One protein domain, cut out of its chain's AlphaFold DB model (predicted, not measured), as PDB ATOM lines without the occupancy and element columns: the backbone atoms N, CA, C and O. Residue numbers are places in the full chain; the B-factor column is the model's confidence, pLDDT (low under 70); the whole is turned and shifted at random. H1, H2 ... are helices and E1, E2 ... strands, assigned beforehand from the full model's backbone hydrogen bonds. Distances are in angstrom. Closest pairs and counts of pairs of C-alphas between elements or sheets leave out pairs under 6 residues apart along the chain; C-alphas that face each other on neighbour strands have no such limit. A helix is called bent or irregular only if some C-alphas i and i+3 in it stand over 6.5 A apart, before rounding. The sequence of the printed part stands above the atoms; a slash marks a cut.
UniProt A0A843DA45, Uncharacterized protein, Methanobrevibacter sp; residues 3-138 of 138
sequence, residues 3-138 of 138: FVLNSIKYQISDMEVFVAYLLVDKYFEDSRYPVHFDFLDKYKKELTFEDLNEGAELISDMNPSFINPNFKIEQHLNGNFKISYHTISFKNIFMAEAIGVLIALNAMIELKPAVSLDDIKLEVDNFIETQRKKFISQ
ATOM      1  N   PHE A   3      23.778 -13.918  17.222       66.12
ATOM      2  CA  PHE A   3      22.474 -14.458  16.851       66.12
ATOM      3  C   PHE A   3      22.177 -14.167  15.385       66.12
ATOM      4  O   PHE A   3      22.539 -13.124  14.836       66.12
ATOM      5  N   VAL A   4      21.552 -15.139  14.726       61.66
ATOM      6  CA  VAL A   4      21.222 -15.050  13.306       61.66
ATOM      7  C   VAL A   4      19.760 -14.659  13.174       61.66
ATOM      8  O   VAL A   4      18.872 -15.426  13.540       61.66
ATOM      9  N   LEU A   5      19.507 -13.484  12.602       62.91
ATOM     10  CA  LEU A   5      18.174 -13.065  12.184       62.91
ATOM     11  C   LEU A   5      18.120 -13.058  10.663       62.91
ATOM     12  O   LEU A   5      18.821 -12.284  10.015       62.91
ATOM     13  N   ASN A   6      17.278 -13.916  10.087       61.34
ATOM     14  CA  ASN A   6      17.057 -13.978   8.640       61.34
ATOM     15  C   ASN A   6      18.366 -14.075   7.822       61.34
ATOM     16  O   ASN A   6      18.574 -13.347   6.855       61.34
ATOM     17  N   SER A   7      19.267 -14.973   8.233       62.69
ATOM     18  CA  SER A   7      20.608 -15.172   7.644       62.69
ATOM     19  C   SER A   7      21.596 -14.007   7.814       62.69
ATOM     20  O   SER A   7      22.721 -14.094   7.325       62.69
ATOM     21  N   ILE A   8      21.222 -12.949   8.535       64.44
ATOM     22  CA  ILE A   8      22.126 -11.870   8.937       64.44
ATOM     23  C   ILE A   8      22.628 -12.172  10.348       64.44
ATOM     24  O   ILE A   8      21.844 -12.428  11.263       64.44
ATOM     25  N   LYS A   9      23.951 -12.163  10.512       70.62
ATOM     26  CA  LYS A   9      24.612 -12.331  11.807       70.62
ATOM     27  C   LYS A   9      24.653 -10.991  12.525       70.62
ATOM     28  O   LYS A   9      25.234 -10.038  12.009       70.62
ATOM     29  N   TYR A  10      24.077 -10.946  13.714       74.44
ATOM     30  CA  TYR A  10      24.172  -9.812  14.616       74.44
ATOM     31  C   TYR A  10      25.061 -10.189  15.791       74.44
ATOM     32  O   TYR A  10      24.896 -11.251  16.397       74.44
ATOM     33  N   GLN A  11      26.022  -9.319  16.090       77.75
ATOM     34  CA  GLN A  11      26.781  -9.400  17.326       77.75
ATOM     35  C   GLN A  11      26.099  -8.524  18.359       77.75
ATOM     36  O   GLN A  11      25.855  -7.345  18.112       77.75
ATOM     37  N   ILE A  12      25.810  -9.124  19.503       81.62
ATOM     38  CA  ILE A  12      25.349  -8.418  20.685       81.62
ATOM     39  C   ILE A  12      26.168  -8.865  21.885       81.62
ATOM     40  O   ILE A  12      26.537 -10.037  21.989       81.62
ATOM     41  N   SER A  13      26.474  -7.945  22.788       88.31
ATOM     42  CA  SER A  13      27.100  -8.287  24.059       88.31
ATOM     43  C   SER A  13      26.099  -8.913  25.031       88.31
ATOM     44  O   SER A  13      24.915  -8.583  25.056       88.31
ATOM     45  N   ASP A  14      26.587  -9.803  25.885       90.25
ATOM     46  CA  ASP A  14      25.747 -10.448  26.899       90.25
ATOM     47  C   ASP A  14      25.203  -9.405  27.901       90.25
ATOM     48  O   ASP A  14      24.090  -9.534  28.406       90.25
ATOM     49  N   MET A  15      25.930  -8.295  28.081       90.69
ATOM     50  CA  MET A  15      25.491  -7.126  28.845       90.69
ATOM     51  C   MET A  15      24.258  -6.445  28.235       90.69
ATOM     52  O   MET A  15      23.333  -6.093  28.961       90.69
ATOM     53  N   GLU A  16      24.200  -6.270  26.914       89.38
ATOM     54  CA  GLU A  16      23.020  -5.680  26.266       89.38
ATOM     55  C   GLU A  16      21.788  -6.587  26.406       89.38
ATOM     56  O   GLU A  16      20.679  -6.096  26.619       89.38
ATOM     57  N   VAL A  17      21.973  -7.909  26.345       91.69
ATOM     58  CA  VAL A  17      20.894  -8.876  26.601       91.69
ATOM     59  C   VAL A  17      20.440  -8.799  28.064       91.69
ATOM     60  O   VAL A  17      19.239  -8.747  28.322       91.69
ATOM     61  N   PHE A  18      21.373  -8.727  29.016       93.12
ATOM     62  CA  PHE A  18      21.064  -8.571  30.441       93.12
ATOM     63  C   PHE A  18      20.247  -7.301  30.718       93.12
ATOM     64  O   PHE A  18      19.202  -7.350  31.369       93.12
ATOM     65  N   VAL A  19      20.672  -6.165  30.159       92.12
ATOM     66  CA  VAL A  19      19.939  -4.896  30.264       92.12
ATOM     67  C   VAL A  19      18.546  -5.011  29.643       92.12
ATOM     68  O   VAL A  19      17.584  -4.496  30.210       92.12
ATOM     69  N   ALA A  20      18.399  -5.712  28.517       93.38
ATOM     70  CA  ALA A  20      17.089  -5.931  27.912       93.38
ATOM     71  C   ALA A  20      16.152  -6.729  28.835       93.38
ATOM     72  O   ALA A  20      14.989  -6.352  28.970       93.38
ATOM     73  N   TYR A  21      16.646  -7.763  29.521       94.00
ATOM     74  CA  TYR A  21      15.869  -8.488  30.531       94.00
ATOM     75  C   TYR A  21      15.423  -7.585  31.684       94.00
ATOM     76  O   TYR A  21      14.240  -7.578  32.013       94.00
ATOM     77  N   LEU A  22      16.322  -6.761  32.232       93.44
ATOM     78  CA  LEU A  22      15.989  -5.785  33.280       93.44
ATOM     79  C   LEU A  22      14.915  -4.784  32.835       93.44
ATOM     80  O   LEU A  22      14.005  -4.456  33.597       93.44
ATOM     81  N   LEU A  23      15.008  -4.282  31.600       92.69
ATOM     82  CA  LEU A  23      14.032  -3.340  31.045       92.69
ATOM     83  C   LEU A  23      12.649  -3.966  30.884       92.69
ATOM     84  O   LEU A  23      11.645  -3.282  31.093       92.69
ATOM     85  N   VAL A  24      12.604  -5.233  30.474       94.88
ATOM     86  CA  VAL A  24      11.357  -5.979  30.315       94.88
ATOM     87  C   VAL A  24      10.748  -6.276  31.682       94.88
ATOM     88  O   VAL A  24       9.590  -5.933  31.893       94.88
ATOM     89  N   ASP A  25      11.526  -6.814  32.620       93.88
ATOM     90  CA  ASP A  25      11.082  -7.117  33.990       93.88
ATOM     91  C   ASP A  25      10.451  -5.888  34.656       93.88
ATOM     92  O   ASP A  25       9.277  -5.894  35.022       93.88
ATOM     93  N   LYS A  26      11.184  -4.768  34.652       91.94
ATOM     94  CA  LYS A  26      10.732  -3.495  35.222       91.94
ATOM     95  C   LYS A  26       9.489  -2.924  34.544       91.94
ATOM     96  O   LYS A  26       8.720  -2.207  35.171       91.94
ATOM     97  N   TYR A  27       9.308  -3.156  33.245       93.56
ATOM     98  CA  TYR A  27       8.076  -2.743  32.577       93.56
ATOM     99  C   TYR A  27       6.879  -3.558  33.080       93.56
ATOM    100  O   TYR A  27       5.813  -2.996  33.330       93.56
ATOM    101  N   PHE A  28       7.055  -4.871  33.228       93.50
ATOM    102  CA  PHE A  28       5.973  -5.770  33.602       93.50
ATOM    103  C   PHE A  28       5.602  -5.708  35.093       93.50
ATOM    104  O   PHE A  28       4.464  -6.062  35.406       93.50
ATOM    105  N   GLU A  29       6.472  -5.179  35.969       90.31
ATOM    106  CA  GLU A  29       6.166  -4.886  37.387       90.31
ATOM    107  C   GLU A  29       4.870  -4.069  37.562       90.31
ATOM    108  O   GLU A  29       4.059  -4.379  38.434       90.31
ATOM    109  N   ASP A  30       4.647  -3.068  36.703       86.25
ATOM    110  CA  ASP A  30       3.474  -2.179  36.740       86.25
ATOM    111  C   ASP A  30       2.362  -2.593  35.750       86.25
ATOM    112  O   ASP A  30       1.364  -1.884  35.576       86.25
ATOM    113  N   SER A  31       2.524  -3.722  35.057       88.50
ATOM    114  CA  SER A  31       1.602  -4.155  34.003       88.50
ATOM    115  C   SER A  31       0.463  -5.042  34.525       88.50
ATOM    116  O   SER A  31       0.453  -5.518  35.661       88.50
ATOM    117  N   ARG A  32      -0.498  -5.348  33.645       86.81
ATOM    118  CA  ARG A  32      -1.563  -6.323  33.936       86.81
ATOM    119  C   ARG A  32      -1.067  -7.775  33.962       86.81
ATOM    120  O   ARG A  32      -1.764  -8.644  34.487       86.81
ATOM    121  N   TYR A  33       0.092  -8.042  33.373       89.00
ATOM    122  CA  TYR A  33       0.642  -9.378  33.188       89.00
ATOM    123  C   TYR A  33       1.981  -9.437  33.919       89.00
ATOM    124  O   TYR A  33       2.979  -9.040  33.333       89.00
ATOM    125  N   PRO A  34       2.028  -9.889  35.185       83.81
ATOM    126  CA  PRO A  34       3.227  -9.806  36.015       83.81
ATOM    127  C   PRO A  34       4.275 -10.833  35.564       83.81
ATOM    128  O   PRO A  34       4.501 -11.855  36.212       83.81
ATOM    129  N   VAL A  35       4.872 -10.585  34.403       91.38
ATOM    130  CA  VAL A  35       6.055 -11.276  33.914       91.38
ATOM    131  C   VAL A  35       7.197 -10.887  34.834       91.38
ATOM    132  O   VAL A  35       7.458  -9.705  35.040       91.38
ATOM    133  N   HIS A  36       7.871 -11.898  35.363       93.38
ATOM    134  CA  HIS A  36       9.064 -11.728  36.166       93.38
ATOM    135  C   HIS A  36      10.096 -12.784  35.780       93.38
ATOM    136  O   HIS A  36       9.736 -13.933  35.510       93.38
ATOM    137  N   PHE A  37      11.367 -12.400  35.755       92.50
ATOM    138  CA  PHE A  37      12.481 -13.316  35.563       92.50
ATOM    139  C   PHE A  37      13.223 -13.521  36.887       92.50
ATOM    140  O   PHE A  37      13.974 -12.651  37.318       92.50
ATOM    141  N   ASP A  38      13.075 -14.699  37.496       90.56
ATOM    142  CA  ASP A  38      13.623 -15.015  38.829       90.56
ATOM    143  C   ASP A  38      15.133 -14.741  38.962       90.56
ATOM    144  O   ASP A  38      15.624 -14.328  40.010       90.56
ATOM    145  N   PHE A  39      15.902 -14.916  37.882       90.31
ATOM    146  CA  PHE A  39      17.346 -14.660  37.898       90.31
ATOM    147  C   PHE A  39      17.703 -13.176  38.110       90.31
ATOM    148  O   PHE A  39      18.856 -12.853  38.404       90.31
ATOM    149  N   LEU A  40      16.723 -12.275  37.987       92.25
ATOM    150  CA  LEU A  40      16.870 -10.850  38.249       92.25
ATOM    151  C   LEU A  40      16.631 -10.461  39.710       92.25
ATOM    152  O   LEU A  40      16.886  -9.312  40.071       92.25
ATOM    153  N   ASP A  41      16.203 -11.386  40.574       89.31
ATOM    154  CA  ASP A  41      15.857 -11.103  41.974       89.31
ATOM    155  C   ASP A  41      16.948 -10.344  42.741       89.31
ATOM    156  O   ASP A  41      16.650  -9.469  43.561       89.31
ATOM    157  N   LYS A  42      18.221 -10.638  42.450       85.06
ATOM    158  CA  LYS A  42      19.366  -9.991  43.105       85.06
ATOM    159  C   LYS A  42      19.641  -8.555  42.634       85.06
ATOM    160  O   LYS A  42      20.379  -7.844  43.309       85.06
ATOM    161  N   TYR A  43      19.008  -8.100  41.554       83.38
ATOM    162  CA  TYR A  43      19.301  -6.829  40.877       83.38
ATOM    163  C   TYR A  43      18.198  -5.765  41.021       83.38
ATOM    164  O   TYR A  43      18.172  -4.778  40.289       83.38
ATOM    165  N   LYS A  44      17.289  -5.918  41.991       67.56
ATOM    166  CA  LYS A  44      16.111  -5.047  42.199       67.56
ATOM    167  C   LYS A  44      16.411  -3.635  42.756       67.56
ATOM    168  O   LYS A  44      15.490  -2.923  43.155       67.56
ATOM    169  N   LYS A  45      17.680  -3.217  42.849       74.81
ATOM    170  CA  LYS A  45      18.122  -1.919  43.416       74.81
ATOM    171  C   LYS A  45      18.818  -1.051  42.359       74.81
ATOM    172  O   LYS A  45      18.758  -1.350  41.173       74.81
ATOM    173  N   GLU A  46      19.433   0.062  42.774       78.69
ATOM    174  CA  GLU A  46      20.321   0.829  41.892       78.69
ATOM    175  C   GLU A  46      21.432  -0.082  41.360       78.69
ATOM    176  O   GLU A  46      22.222  -0.615  42.136       78.69
ATOM    177  N   LEU A  47      21.451  -0.263  40.039       83.94
ATOM    178  CA  LEU A  47      22.424  -1.095  39.343       83.94
ATOM    179  C   LEU A  47      23.798  -0.433  39.376       83.94
ATOM    180  O   LEU A  47      23.969   0.706  38.931       83.94
ATOM    181  N   THR A  48      24.787  -1.170  39.858       87.31
ATOM    182  CA  THR A  48      26.197  -0.804  39.769       87.31
ATOM    183  C   THR A  48      26.824  -1.364  38.491       87.31
ATOM    184  O   THR A  48      26.259  -2.208  37.798       87.31
ATOM    185  N   PHE A  49      28.033  -0.905  38.160       85.56
ATOM    186  CA  PHE A  49      28.792  -1.489  37.051       85.56
ATOM    187  C   PHE A  49      29.188  -2.953  37.317       85.56
ATOM    188  O   PHE A  49      29.270  -3.744  36.384       85.56
ATOM    189  N   GLU A  50      29.414  -3.317  38.582       90.44
ATOM    190  CA  GLU A  50      29.694  -4.697  38.991       90.44
ATOM    191  C   GLU A  50      28.485  -5.599  38.710       90.44
ATOM    192  O   GLU A  50      28.644  -6.636  38.069       90.44
ATOM    193  N   ASP A  51      27.272  -5.126  39.021       90.44
ATOM    194  CA  ASP A  51      26.026  -5.839  38.711       90.44
ATOM    195  C   ASP A  51      25.853  -6.106  37.209       90.44
ATOM    196  O   ASP A  51      25.396  -7.178  36.817       90.44
ATOM    197  N   LEU A  52      26.234  -5.147  36.354       90.44
ATOM    198  CA  LEU A  52      26.164  -5.311  34.897       90.44
ATOM    199  C   LEU A  52      27.147  -6.369  34.384       90.44
ATOM    200  O   LEU A  52      26.811  -7.103  33.454       90.44
ATOM    201  N   ASN A  53      28.348  -6.449  34.964       91.38
ATOM    202  CA  ASN A  53      29.330  -7.466  34.586       91.38
ATOM    203  C   ASN A  53      28.890  -8.853  35.049       91.38
ATOM    204  O   ASN A  53      28.870  -9.774  34.237       91.38
ATOM    205  N   GLU A  54      28.457  -8.989  36.306       92.38
ATOM    206  CA  GLU A  54      27.902 -10.251  36.805       92.38
ATOM    207  C   GLU A  54      26.688 -10.697  35.986       92.38
ATOM    208  O   GLU A  54      26.516 -11.879  35.697       92.38
ATOM    209  N   GLY A  55      25.828  -9.748  35.613       91.50
ATOM    210  CA  GLY A  55      24.669 -10.013  34.776       91.50
ATOM    211  C   GLY A  55      25.060 -10.508  33.385       91.50
ATOM    212  O   GLY A  55      24.462 -11.455  32.878       91.50
ATOM    213  N   ALA A  56      26.090  -9.918  32.777       90.81
ATOM    214  CA  ALA A  56      26.619 -10.371  31.494       90.81
ATOM    215  C   ALA A  56      27.205 -11.792  31.579       90.81
ATOM    216  O   ALA A  56      26.923 -12.612  30.705       90.81
ATOM    217  N   GLU A  57      27.963 -12.102  32.635       92.75
ATOM    218  CA  GLU A  57      28.479 -13.456  32.890       92.75
ATOM    219  C   GLU A  57      27.333 -14.466  33.026       92.75
ATOM    220  O   GLU A  57      27.323 -15.492  32.346       92.75
ATOM    221  N   LEU A  58      26.306 -14.120  33.806       91.56
ATOM    222  CA  LEU A  58      25.116 -14.948  33.982       91.56
ATOM    223  C   LEU A  58      24.384 -15.213  32.658       91.56
ATOM    224  O   LEU A  58      23.974 -16.344  32.403       91.56
ATOM    225  N   ILE A  59      24.221 -14.201  31.799       91.44
ATOM    226  CA  ILE A  59      23.620 -14.385  30.468       91.44
ATOM    227  C   ILE A  59      24.460 -15.331  29.609       91.44
ATOM    228  O   ILE A  59      23.889 -16.158  28.891       91.44
ATOM    229  N   SER A  60      25.787 -15.223  29.677       88.62
ATOM    230  CA  SER A  60      26.699 -16.119  28.963       88.62
ATOM    231  C   SER A  60      26.496 -17.573  29.388       88.62
ATOM    232  O   SER A  60      26.338 -18.451  28.537       88.62
ATOM    233  N   ASP A  61      26.410 -17.810  30.699       89.00
ATOM    234  CA  ASP A  61      26.219 -19.140  31.284       89.00
ATOM    235  C   ASP A  61      24.829 -19.716  30.989       89.00
ATOM    236  O   ASP A  61      24.688 -20.893  30.646       89.00
ATOM    237  N   MET A  62      23.787 -18.890  31.108       86.00
ATOM    238  CA  MET A  62      22.404 -19.298  30.851       86.00
ATOM    239  C   MET A  62      22.139 -19.556  29.367       86.00
ATOM    240  O   MET A  62      21.272 -20.370  29.045       86.00
ATOM    241  N   ASN A  63      22.841 -18.843  28.480       81.56
ATOM    242  CA  ASN A  63      22.627 -18.832  27.033       81.56
ATOM    243  C   ASN A  63      21.126 -18.821  26.658       81.56
ATOM    244  O   ASN A  63      20.622 -19.761  26.027       81.56
ATOM    245  N   PRO A  64      20.369 -17.806  27.111       78.69
ATOM    246  CA  PRO A  64      18.918 -17.851  27.085       78.69
ATOM    247  C   PRO A  64      18.362 -17.879  25.659       78.69
ATOM    248  O   PRO A  64      18.758 -17.105  24.787       78.69
ATOM    249  N   SER A  65      17.360 -18.731  25.433       75.69
ATOM    250  CA  SER A  65      16.632 -18.781  24.164       75.69
ATOM    251  C   SER A  65      15.438 -17.823  24.195       75.69
ATOM    252  O   SER A  65      14.307 -18.225  24.435       75.69
ATOM    253  N   PHE A  66      15.681 -16.534  23.954       76.81
ATOM    254  CA  PHE A  66      14.610 -15.529  23.797       76.81
ATOM    255  C   PHE A  66      14.092 -15.417  22.353       76.81
ATOM    256  O   PHE A  66      13.158 -14.667  22.069       76.81
ATOM    257  N   ILE A  67      14.689 -16.164  21.419       79.12
ATOM    258  CA  ILE A  67      14.234 -16.246  20.031       79.12
ATOM    259  C   ILE A  67      13.373 -17.493  19.890       79.12
ATOM    260  O   ILE A  67      13.863 -18.587  19.610       79.12
ATOM    261  N   ASN A  68      12.065 -17.315  20.059       82.44
ATOM    262  CA  ASN A  68      11.110 -18.368  19.761       82.44
ATOM    263  C   ASN A  68      11.241 -18.778  18.281       82.44
ATOM    264  O   ASN A  68      11.197 -17.902  17.410       82.44
ATOM    265  N   PRO A  69      11.326 -20.079  17.946       83.75
ATOM    266  CA  PRO A  69      11.468 -20.521  16.555       83.75
ATOM    267  C   PRO A  69      10.263 -20.157  15.674       83.75
ATOM    268  O   PRO A  69      10.354 -20.195  14.451       83.75
ATOM    269  N   ASN A  70       9.130 -19.788  16.278       88.25
ATOM    270  CA  ASN A  70       7.941 -19.338  15.559       88.25
ATOM    271  C   ASN A  70       7.956 -17.834  15.236       88.25
ATOM    272  O   ASN A  70       7.022 -17.341  14.596       88.25
ATOM    273  N   PHE A  71       8.976 -17.093  15.677       90.62
ATOM    274  CA  PHE A  71       9.140 -15.691  15.318       90.62
ATOM    275  C   PHE A  71       9.594 -15.544  13.873       90.62
ATOM    276  O   PHE A  71      10.517 -16.207  13.404       90.62
ATOM    277  N   LYS A  72       8.954 -14.614  13.165       90.12
ATOM    278  CA  LYS A  72       9.391 -14.143  11.851       90.12
ATOM    279  C   LYS A  72       9.943 -12.738  12.002       90.12
ATOM    280  O   LYS A  72       9.213 -11.841  12.419       90.12
ATOM    281  N   ILE A  73      11.216 -12.561  11.671       88.25
ATOM    282  CA  ILE A  73      11.934 -11.298  11.835       88.25
ATOM    283  C   ILE A  73      12.429 -10.868  10.457       88.25
ATOM    284  O   ILE A  73      13.256 -11.540   9.846       88.25
ATOM    285  N   GLU A  74      11.872  -9.776   9.948       87.25
ATOM    286  CA  GLU A  74      12.119  -9.254   8.603       87.25
ATOM    287  C   GLU A  74      12.769  -7.872   8.711       87.25
ATOM    288  O   GLU A  74      12.293  -7.021   9.462       87.25
ATOM    289  N   GLN A  75      13.839  -7.618   7.955       83.00
ATOM    290  CA  GLN A  75      14.444  -6.288   7.884       83.00
ATOM    291  C   GLN A  75      13.707  -5.435   6.840       83.00
ATOM    292  O   GLN A  75      13.551  -5.830   5.684       83.00
ATOM    293  N   HIS A  76      13.247  -4.257   7.246       73.12
ATOM    294  CA  HIS A  76      12.731  -3.222   6.361       73.12
ATOM    295  C   HIS A  76      13.873  -2.453   5.681       73.12
ATOM    296  O   HIS A  76      14.983  -2.343   6.197       73.12
ATOM    297  N   LEU A  77      13.565  -1.837   4.535       67.75
ATOM    298  CA  LEU A  77      14.512  -1.049   3.733       67.75
ATOM    299  C   LEU A  77      15.142   0.135   4.485       67.75
ATOM    300  O   LEU A  77      16.215   0.593   4.112       67.75
ATOM    301  N   ASN A  78      14.488   0.635   5.536       75.56
ATOM    302  CA  ASN A  78      14.999   1.715   6.381       75.56
ATOM    303  C   ASN A  78      15.949   1.228   7.493       75.56
ATOM    304  O   ASN A  78      16.325   2.023   8.347       75.56
ATOM    305  N   GLY A  79      16.307  -0.060   7.511       73.88
ATOM    306  CA  GLY A  79      17.172  -0.663   8.526       73.88
ATOM    307  C   GLY A  79      16.442  -1.139   9.784       73.88
ATOM    308  O   GLY A  79      17.060  -1.803  10.611       73.88
ATOM    309  N   ASN A  80      15.139  -0.864   9.905       87.00
ATOM    310  CA  ASN A  80      14.324  -1.301  11.038       87.00
ATOM    311  C   ASN A  80      13.773  -2.709  10.821       87.00
ATOM    312  O   ASN A  80      13.780  -3.239   9.716       87.00
ATOM    313  N   PHE A  81      13.239  -3.308  11.874       88.75
ATOM    314  CA  PHE A  81      12.710  -4.660  11.859       88.75
ATOM    315  C   PHE A  81      11.188  -4.683  11.872       88.75
ATOM    316  O   PHE A  81      10.507  -3.790  12.391       88.75
ATOM    317  N   LYS A  82      10.655  -5.759  11.307       92.06
ATOM    318  CA  LYS A  82       9.309  -6.248  11.549       92.06
ATOM    319  C   LYS A  82       9.411  -7.600  12.233       92.06
ATOM    320  O   LYS A  82       9.992  -8.529  11.684       92.06
ATOM    321  N   ILE A  83       8.818  -7.701  13.413       92.88
ATOM    322  CA  ILE A  83       8.768  -8.919  14.222       92.88
ATOM    323  C   ILE A  83       7.326  -9.421  14.186       92.88
ATOM    324  O   ILE A  83       6.398  -8.648  14.417       92.88
ATOM    325  N   SER A  84       7.109 -10.687  13.840       93.81
ATOM    326  CA  SER A  84       5.768 -11.276  13.720       93.81
ATOM    327  C   SER A  84       5.679 -12.633  14.410       93.81
ATOM    328  O   SER A  84       6.629 -13.414  14.384       93.81
ATOM    329  N   TYR A  85       4.504 -12.927  14.961       93.75
ATOM    330  CA  TYR A  85       4.156 -14.207  15.579       93.75
ATOM    331  C   TYR A  85       2.687 -14.520  15.272       93.75
ATOM    332  O   TYR A  85       1.807 -13.710  15.549       93.75
ATOM    333  N   HIS A  86       2.409 -15.674  14.657       93.00
ATOM    334  CA  HIS A  86       1.084 -16.006  14.111       93.00
ATOM    335  C   HIS A  86       0.462 -14.853  13.293       93.00
ATOM    336  O   HIS A  86       0.966 -14.527  12.219       93.00
ATOM    337  N   THR A  87      -0.636 -14.268  13.778       94.81
ATOM    338  CA  THR A  87      -1.408 -13.208  13.116       94.81
ATOM    339  C   THR A  87      -1.008 -11.798  13.553       94.81
ATOM    340  O   THR A  87      -1.464 -10.834  12.939       94.81
ATOM    341  N   ILE A  88      -0.154 -11.650  14.572       96.19
ATOM    342  CA  ILE A  88       0.260 -10.347  15.105       96.19
ATOM    343  C   ILE A  88       1.633  -9.939  14.560       96.19
ATOM    344  O   ILE A  88       2.495 -10.776  14.277       96.19
ATOM    345  N   SER A  89       1.836  -8.631  14.392       95.75
ATOM    346  CA  SER A  89       3.100  -8.077  13.904       95.75
ATOM    347  C   SER A  89       3.392  -6.704  14.493       95.75
ATOM    348  O   SER A  89       2.486  -5.870  14.585       95.75
ATOM    349  N   PHE A  90       4.668  -6.463  14.765       95.19
ATOM    350  CA  PHE A  90       5.243  -5.223  15.272       95.19
ATOM    351  C   PHE A  90       6.191  -4.683  14.209       95.19
ATOM    352  O   PHE A  90       7.091  -5.392  13.760       95.19
ATOM    353  N   LYS A  91       5.952  -3.459  13.740       92.88
ATOM    354  CA  LYS A  91       6.681  -2.864  12.611       92.88
ATOM    355  C   LYS A  91       7.537  -1.701  13.079       92.88
ATOM    356  O   LYS A  91       7.223  -1.054  14.074       92.88
ATOM    357  N   ASN A  92       8.545  -1.381  12.270       91.12
ATOM    358  CA  ASN A  92       9.424  -0.240  12.492       91.12
ATOM    359  C   ASN A  92      10.166  -0.325  13.835       91.12
ATOM    360  O   ASN A  92      10.270   0.679  14.532       91.12
ATOM    361  N   ILE A  93      10.620  -1.521  14.215       92.06
ATOM    362  CA  ILE A  93      11.363  -1.776  15.456       92.06
ATOM    363  C   ILE A  93      12.837  -1.458  15.223       92.06
ATOM    364  O   ILE A  93      13.437  -1.994  14.292       92.06
ATOM    365  N   PHE A  94      13.427  -0.574  16.022       87.50
ATOM    366  CA  PHE A  94      14.847  -0.247  15.898       87.50
ATOM    367  C   PHE A  94      15.717  -1.399  16.409       87.50
ATOM    368  O   PHE A  94      15.287  -2.197  17.239       87.50
ATOM    369  N   MET A  95      16.971  -1.464  15.952       78.25
ATOM    370  CA  MET A  95      17.930  -2.480  16.411       78.25
ATOM    371  C   MET A  95      18.031  -2.537  17.939       78.25
ATOM    372  O   MET A  95      17.913  -3.609  18.521       78.25
ATOM    373  N   ALA A  96      18.179  -1.372  18.575       78.12
ATOM    374  CA  ALA A  96      18.312  -1.250  20.025       78.12
ATOM    375  C   ALA A  96      17.052  -1.694  20.794       78.12
ATOM    376  O   ALA A  96      17.127  -2.002  21.977       78.12
ATOM    377  N   GLU A  97      15.891  -1.743  20.133       88.06
ATOM    378  CA  GLU A  97      14.623  -2.166  20.738       88.06
ATOM    379  C   GLU A  97      14.359  -3.660  20.543       88.06
ATOM    380  O   GLU A  97      13.652  -4.274  21.342       88.06
ATOM    381  N   ALA A  98      14.896  -4.244  19.467       89.31
ATOM    382  CA  ALA A  98      14.480  -5.547  18.964       89.31
ATOM    383  C   ALA A  98      14.551  -6.642  20.031       89.31
ATOM    384  O   ALA A  98      13.661  -7.481  20.106       89.31
ATOM    385  N   ILE A  99      15.566  -6.618  20.887       90.69
ATOM    386  CA  ILE A  99      15.805  -7.697  21.849       90.69
ATOM    387  C   ILE A  99      14.885  -7.594  23.051       90.69
ATOM    388  O   ILE A  99      14.288  -8.599  23.422       90.69
ATOM    389  N   GLY A 100      14.659  -6.386  23.572       93.94
ATOM    390  CA  GLY A 100      13.610  -6.166  24.567       93.94
ATOM    391  C   GLY A 100      12.238  -6.588  24.037       93.94
ATOM    392  O   GLY A 100      11.491  -7.265  24.735       93.94
ATOM    393  N   VAL A 101      11.929  -6.278  22.770       95.31
ATOM    394  CA  VAL A 101      10.668  -6.694  22.129       95.31
ATOM    395  C   VAL A 101      10.565  -8.214  22.006       95.31
ATOM    396  O   VAL A 101       9.505  -8.769  22.280       95.31
ATOM    397  N   LEU A 102      11.641  -8.899  21.612       94.31
ATOM    398  CA  LEU A 102      11.659 -10.361  21.502       94.31
ATOM    399  C   LEU A 102      11.496 -11.036  22.866       94.31
ATOM    400  O   LEU A 102      10.704 -11.968  22.975       94.31
ATOM    401  N   ILE A 103      12.184 -10.538  23.896       95.25
ATOM    402  CA  ILE A 103      12.066 -11.036  25.273       95.25
ATOM    403  C   ILE A 103      10.639 -10.819  25.792       95.25
ATOM    404  O   ILE A 103      10.017 -11.775  26.250       95.25
ATOM    405  N   ALA A 104      10.087  -9.608  25.664       95.75
ATOM    406  CA  ALA A 104       8.721  -9.296  26.095       95.75
ATOM    407  C   ALA A 104       7.679 -10.159  25.370       95.75
ATOM    408  O   ALA A 104       6.790 -10.733  25.999       95.75
ATOM    409  N   LEU A 105       7.809 -10.297  24.047       95.75
ATOM    410  CA  LEU A 105       6.927 -11.137  23.244       95.75
ATOM    411  C   LEU A 105       7.028 -12.608  23.656       95.75
ATOM    412  O   LEU A 105       5.999 -13.262  23.809       95.75
ATOM    413  N   ASN A 106       8.242 -13.135  23.841       94.50
ATOM    414  CA  ASN A 106       8.428 -14.527  24.235       94.50
ATOM    415  C   ASN A 106       7.857 -14.797  25.634       94.50
ATOM    416  O   ASN A 106       7.116 -15.762  25.796       94.50
ATOM    417  N   ALA A 107       8.103 -13.913  26.602       93.25
ATOM    418  CA  ALA A 107       7.578 -14.051  27.958       93.25
ATOM    419  C   ALA A 107       6.040 -14.035  27.991       93.25
ATOM    420  O   ALA A 107       5.413 -14.888  28.615       93.25
ATOM    421  N   MET A 108       5.414 -13.130  27.233       93.75
ATOM    422  CA  MET A 108       3.955 -13.092  27.089       93.75
ATOM    423  C   MET A 108       3.395 -14.358  26.429       93.75
ATOM    424  O   MET A 108       2.319 -14.833  26.792       93.75
ATOM    425  N   ILE A 109       4.124 -14.932  25.468       92.50
ATOM    426  CA  ILE A 109       3.748 -16.193  24.823       92.50
ATOM    427  C   ILE A 109       3.864 -17.371  25.782       92.50
ATOM    428  O   ILE A 109       3.084 -18.307  25.638       92.50
ATOM    429  N   GLU A 110       4.804 -17.366  26.722       90.50
ATOM    430  CA  GLU A 110       4.999 -18.462  27.678       90.50
ATOM    431  C   GLU A 110       3.858 -18.578  28.701       90.50
ATOM    432  O   GLU A 110       3.592 -19.676  29.184       90.50
ATOM    433  N   LEU A 111       3.070 -17.519  28.919       85.38
ATOM    434  CA  LEU A 111       1.884 -17.517  29.794       85.38
ATOM    435  C   LEU A 111       0.664 -18.314  29.253       85.38
ATOM    436  O   LEU A 111      -0.457 -18.148  29.750       85.38
ATOM    437  N   LYS A 112       0.819 -19.184  28.233       73.88
ATOM    438  CA  LYS A 112      -0.288 -20.001  27.661       73.88
ATOM    439  C   LYS A 112      -0.989 -20.765  28.793       73.88
ATOM    440  O   LYS A 112      -0.277 -21.493  29.483       73.88
ATOM    441  N   PRO A 113      -2.327 -20.709  29.012       61.22
ATOM    442  CA  PRO A 113      -3.471 -20.286  28.182       61.22
ATOM    443  C   PRO A 113      -4.198 -18.997  28.651       61.22
ATOM    444  O   PRO A 113      -5.365 -18.796  28.316       61.22
ATOM    445  N   ALA A 114      -3.558 -18.148  29.459       81.19
ATOM    446  CA  ALA A 114      -4.237 -17.048  30.155       81.19
ATOM    447  C   ALA A 114      -4.411 -15.756  29.328       81.19
ATOM    448  O   ALA A 114      -5.168 -14.878  29.738       81.19
ATOM    449  N   VAL A 115      -3.723 -15.628  28.186       89.38
ATOM    450  CA  VAL A 115      -3.623 -14.368  27.432       89.38
ATOM    451  C   VAL A 115      -3.902 -14.593  25.942       89.38
ATOM    452  O   VAL A 115      -3.378 -15.533  25.339       89.38
ATOM    453  N   SER A 116      -4.741 -13.745  25.339       93.25
ATOM    454  CA  SER A 116      -5.072 -13.816  23.909       93.25
ATOM    455  C   SER A 116      -3.978 -13.194  23.027       93.25
ATOM    456  O   SER A 116      -3.180 -12.387  23.494       93.25
ATOM    457  N   LEU A 117      -3.939 -13.523  21.726       94.12
ATOM    458  CA  LEU A 117      -2.980 -12.895  20.799       94.12
ATOM    459  C   LEU A 117      -3.165 -11.374  20.699       94.12
ATOM    460  O   LEU A 117      -2.176 -10.657  20.556       94.12
ATOM    461  N   ASP A 118      -4.403 -10.886  20.793       94.69
ATOM    462  CA  ASP A 118      -4.696  -9.451  20.752       94.69
ATOM    463  C   ASP A 118      -4.198  -8.745  22.020       94.69
ATOM    464  O   ASP A 118      -3.623  -7.661  21.928       94.69
ATOM    465  N   ASP A 119      -4.323  -9.388  23.185       94.94
ATOM    466  CA  ASP A 119      -3.773  -8.883  24.445       94.94
ATOM    467  C   ASP A 119      -2.239  -8.869  24.432       94.94
ATOM    468  O   ASP A 119      -1.631  -7.875  24.824       94.94
ATOM    469  N   ILE A 120      -1.605  -9.937  23.927       95.62
ATOM    470  CA  ILE A 120      -0.147  -9.983  23.729       95.62
ATOM    471  C   ILE A 120       0.288  -8.831  22.825       95.62
ATOM    472  O   ILE A 120       1.263  -8.141  23.120       95.62
ATOM    473  N   LYS A 121      -0.431  -8.606  21.719       96.75
ATOM    474  CA  LYS A 121      -0.123  -7.515  20.799       96.75
ATOM    475  C   LYS A 121      -0.216  -6.161  21.494       96.75
ATOM    476  O   LYS A 121       0.715  -5.370  21.369       96.75
ATOM    477  N   LEU A 122      -1.322  -5.902  22.185       96.06
ATOM    478  CA  LEU A 122      -1.550  -4.640  22.876       96.06
ATOM    479  C   LEU A 122      -0.454  -4.370  23.910       96.06
ATOM    480  O   LEU A 122       0.105  -3.278  23.942       96.06
ATOM    481  N   GLU A 123      -0.112  -5.368  24.720       96.00
ATOM    482  CA  GLU A 123       0.882  -5.209  25.778       96.00
ATOM    483  C   GLU A 123       2.291  -4.974  25.221       96.00
ATOM    484  O   GLU A 123       3.014  -4.099  25.691       96.00
ATOM    485  N   VAL A 124       2.681  -5.701  24.171       96.56
ATOM    486  CA  VAL A 124       3.991  -5.503  23.534       96.56
ATOM    487  C   VAL A 124       4.055  -4.157  22.795       96.56
ATOM    488  O   VAL A 124       5.099  -3.505  22.826       96.56
ATOM    489  N   ASP A 125       2.961  -3.684  22.182       96.88
ATOM    490  CA  ASP A 125       2.889  -2.319  21.635       96.88
ATOM    491  C   ASP A 125       3.071  -1.266  22.748       96.88
ATOM    492  O   ASP A 125       3.856  -0.328  22.584       96.88
ATOM    493  N   ASN A 126       2.415  -1.444  23.901       95.75
ATOM    494  CA  ASN A 126       2.555  -0.556  25.060       95.75
ATOM    495  C   ASN A 126       3.994  -0.534  25.597       95.75
ATOM    496  O   ASN A 126       4.521   0.543  25.904       95.75
ATOM    497  N   PHE A 127       4.655  -1.694  25.656       95.69
ATOM    498  CA  PHE A 127       6.074  -1.793  25.993       95.69
ATOM    499  C   PHE A 127       6.922  -0.958  25.028       95.69
ATOM    500  O   PHE A 127       7.684  -0.095  25.471       95.69
ATOM    501  N   ILE A 128       6.750  -1.149  23.714       95.56
ATOM    502  CA  ILE A 128       7.491  -0.415  22.674       95.56
ATOM    503  C   ILE A 128       7.292   1.095  22.823       95.56
ATOM    504  O   ILE A 128       8.261   1.859  22.821       95.56
ATOM    505  N   GLU A 129       6.049   1.552  22.973       94.50
ATOM    506  CA  GLU A 129       5.754   2.971  23.165       94.50
ATOM    507  C   GLU A 129       6.399   3.536  24.431       94.50
ATOM    508  O   GLU A 129       6.920   4.656  24.417       94.50
ATOM    509  N   THR A 130       6.373   2.774  25.522       92.94
ATOM    510  CA  THR A 130       6.958   3.171  26.804       92.94
ATOM    511  C   THR A 130       8.466   3.346  26.686       92.94
ATOM    512  O   THR A 130       8.995   4.362  27.147       92.94
ATOM    513  N   GLN A 131       9.161   2.416  26.024       90.12
ATOM    514  CA  GLN A 131      10.600   2.549  25.784       90.12
ATOM    515  C   GLN A 131      10.898   3.792  24.938       90.12
ATOM    516  O   GLN A 131      11.722   4.621  25.322       90.12
ATOM    517  N   ARG A 132      10.160   4.009  23.845       90.62
ATOM    518  CA  ARG A 132      10.361   5.168  22.955       90.62
ATOM    519  C   ARG A 132      10.144   6.511  23.639       90.62
ATOM    520  O   ARG A 132      10.911   7.443  23.406       90.62
ATOM    521  N   LYS A 133       9.129   6.627  24.497       88.12
ATOM    522  CA  LYS A 133       8.861   7.866  25.250       88.12
ATOM    523  C   LYS A 133      10.025   8.226  26.174       88.12
ATOM    524  O   LYS A 133      10.369   9.403  26.261       88.12
ATOM    525  N   LYS A 134      10.667   7.235  26.805       77.50
ATOM    526  CA  LYS A 134      11.851   7.449  27.657       77.50
ATOM    527  C   LYS A 134      13.066   7.951  26.869       77.50
ATOM    528  O   LYS A 134      13.814   8.762  27.397       77.50
ATOM    529  N   PHE A 135      13.224   7.540  25.609       59.47
ATOM    530  CA  PHE A 135      14.314   8.014  24.745       59.47
ATOM    531  C   PHE A 135      14.103   9.425  24.178       59.47
ATOM    532  O   PHE A 135      15.078  10.104  23.890       59.47
ATOM    533  N   ILE A 136      12.857   9.879  24.005       55.19
ATOM    534  CA  ILE A 136      12.548  11.218  23.451       55.19
ATOM    535  C   ILE A 136      12.555  12.314  24.536       55.19
ATOM    536  O   ILE A 136      12.603  13.499  24.224       55.19
ATOM    537  N   SER A 137      12.480  11.932  25.813       48.53
ATOM    538  CA  SER A 137      12.416  12.860  26.953       48.53
ATOM    539  C   SER A 137      13.773  13.146  27.619       48.53
ATOM    540  O   SER A 137      13.798  13.797  28.665       48.53
ATOM    541  N   GLN A 138      14.878  12.704  27.008       41.41
ATOM    542  CA  GLN A 138      16.267  13.033  27.369       41.41
ATOM    543  C   GLN A 138      16.896  13.921  26.294       41.41
ATOM    544  O   GLN A 138      17.714  14.787  26.671       41.41
TER     545      GLN A 138
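What this domain is: This is residues 3 to 138 of the 138 residues of an uncharacterized protein of Methanobrevibacter sp (UniProt A0A843DA45). A small sheet of three strands, E3, E4 and E5, has a helical hairpin, H4 and H5, packed over one face, and H4 lies in the middle of the domain, between this sheet and H1. H3 crosses H1 near the beginning of H1, H2 lies near both H1 and H3, and a hairpin of two short strands, E1 and E2, lies near the E3 edge of the sheet. The printed part has 136 residues with five named helices and five named strands, in the order E1 E2 H1 H2 H3 E3 E4 E5 H4 H5; the larger sheet runs E3, E4, E5, the smaller one E1, E2, both antiparallel, and the class is mixed, helices and strands. The whole is compact, with a radius of gyration of the C-alphas of 14.7 A and spans of 40 by 34 by 33 A; residues 133 to 138, of which 133 to 136 belong to H5, stick out.

How they stand to each other: E3, residues 72 to 75, E4, residues 81 to 85, and E5, residues 88 to 93, form a meander, each strand the antiparallel neighbour of the one before, and each successive pair is a hairpin. Between E3 and E4, N 74 and O 82 are 2.8 A apart, within hydrogen-bond range; between E4 and E5, N 83 and O 90 are 2.9 A apart, also within range. H4, residues 95 to 110, and H5, residues 117 to 136, are on the same face of this sheet, as two layers, helices on one face of a sheet. H4 lies over E4 and E5 at a height over the sheet of 9.5 A, and H5 over E5 at 10.1 A; both run along the strands. H4 and H5, a helical hairpin, touch at a shallow tilt of 30 degrees, opposite ways, their closest C-alphas being those of Met 108 and Ile 120, 6.1 A apart. With residues 99 to 104 alone, H4 touches H1, residues 14 to 28, at a steep tilt of 56 degrees, the same way; the closest C-alphas are those of Ala 20 and Gly 100, 4.8 A apart. H1, with residues 14 to 19 alone, touches H3, residues 49 to 62, about perpendicular at 82 degrees; the C-alphas of Met 15 and Ala 56 are closest, 4.3 A apart. H2, residues 38 to 43, is close to H1 but not clearly touching, with the C-alphas of Leu 22 and Leu 40 closest at 7.1 A. E1, residues 3 to 5, and E2, residues 8 to 11, are an antiparallel hairpin, with N 5 and O 8 2.9 A apart, within hydrogen-bond range. The closest C-alphas of E1 and E3 are those of Leu 5 and Ile 73, 6.5 A apart. H3 and H4 are apart. Every O i to N i+4 pair is within hydrogen-bond range in H1, H3 and H5; in H4 it is 10 of 12, and in H2 0 of 2, beside 2 of 3 O i to N i+3 pairs.

Where its parts are: E3 measures 10.1 A from first to last C-alpha, E4 13.3 A and E5 14.0 A. H4 measures 23.4 A and H5 28.8 A; H5 ends with C-alpha 136 at (12.548, 11.218, 23.451). H1 begins with C-alpha 14 at (25.747, -10.448, 26.899) and measures 21.4 A, and H3 measures 19.9 A. H2 and H4 are irregular: C-alphas 39 and 42 are 7.3 A apart, and C-alphas 96 and 99 are 7.2 A apart. E1 begins with C-alpha 3 at (22.474, -14.458, 16.851).

The domain as a whole: The two C-alphas farthest apart are those of Glu 50 and Thr 87, 41.3 A. The printed part has no cut and ends at the chain's last residue, 138. No link is long; H1 to H2, H3 to E3 and H4 to H5 are short but not tight. Residues 45 to 50 stand free. The mean pLDDT of the printed part is 86.3; it is under 70 at residues 3 to 8, 44, 77, 113 and 135 to 138.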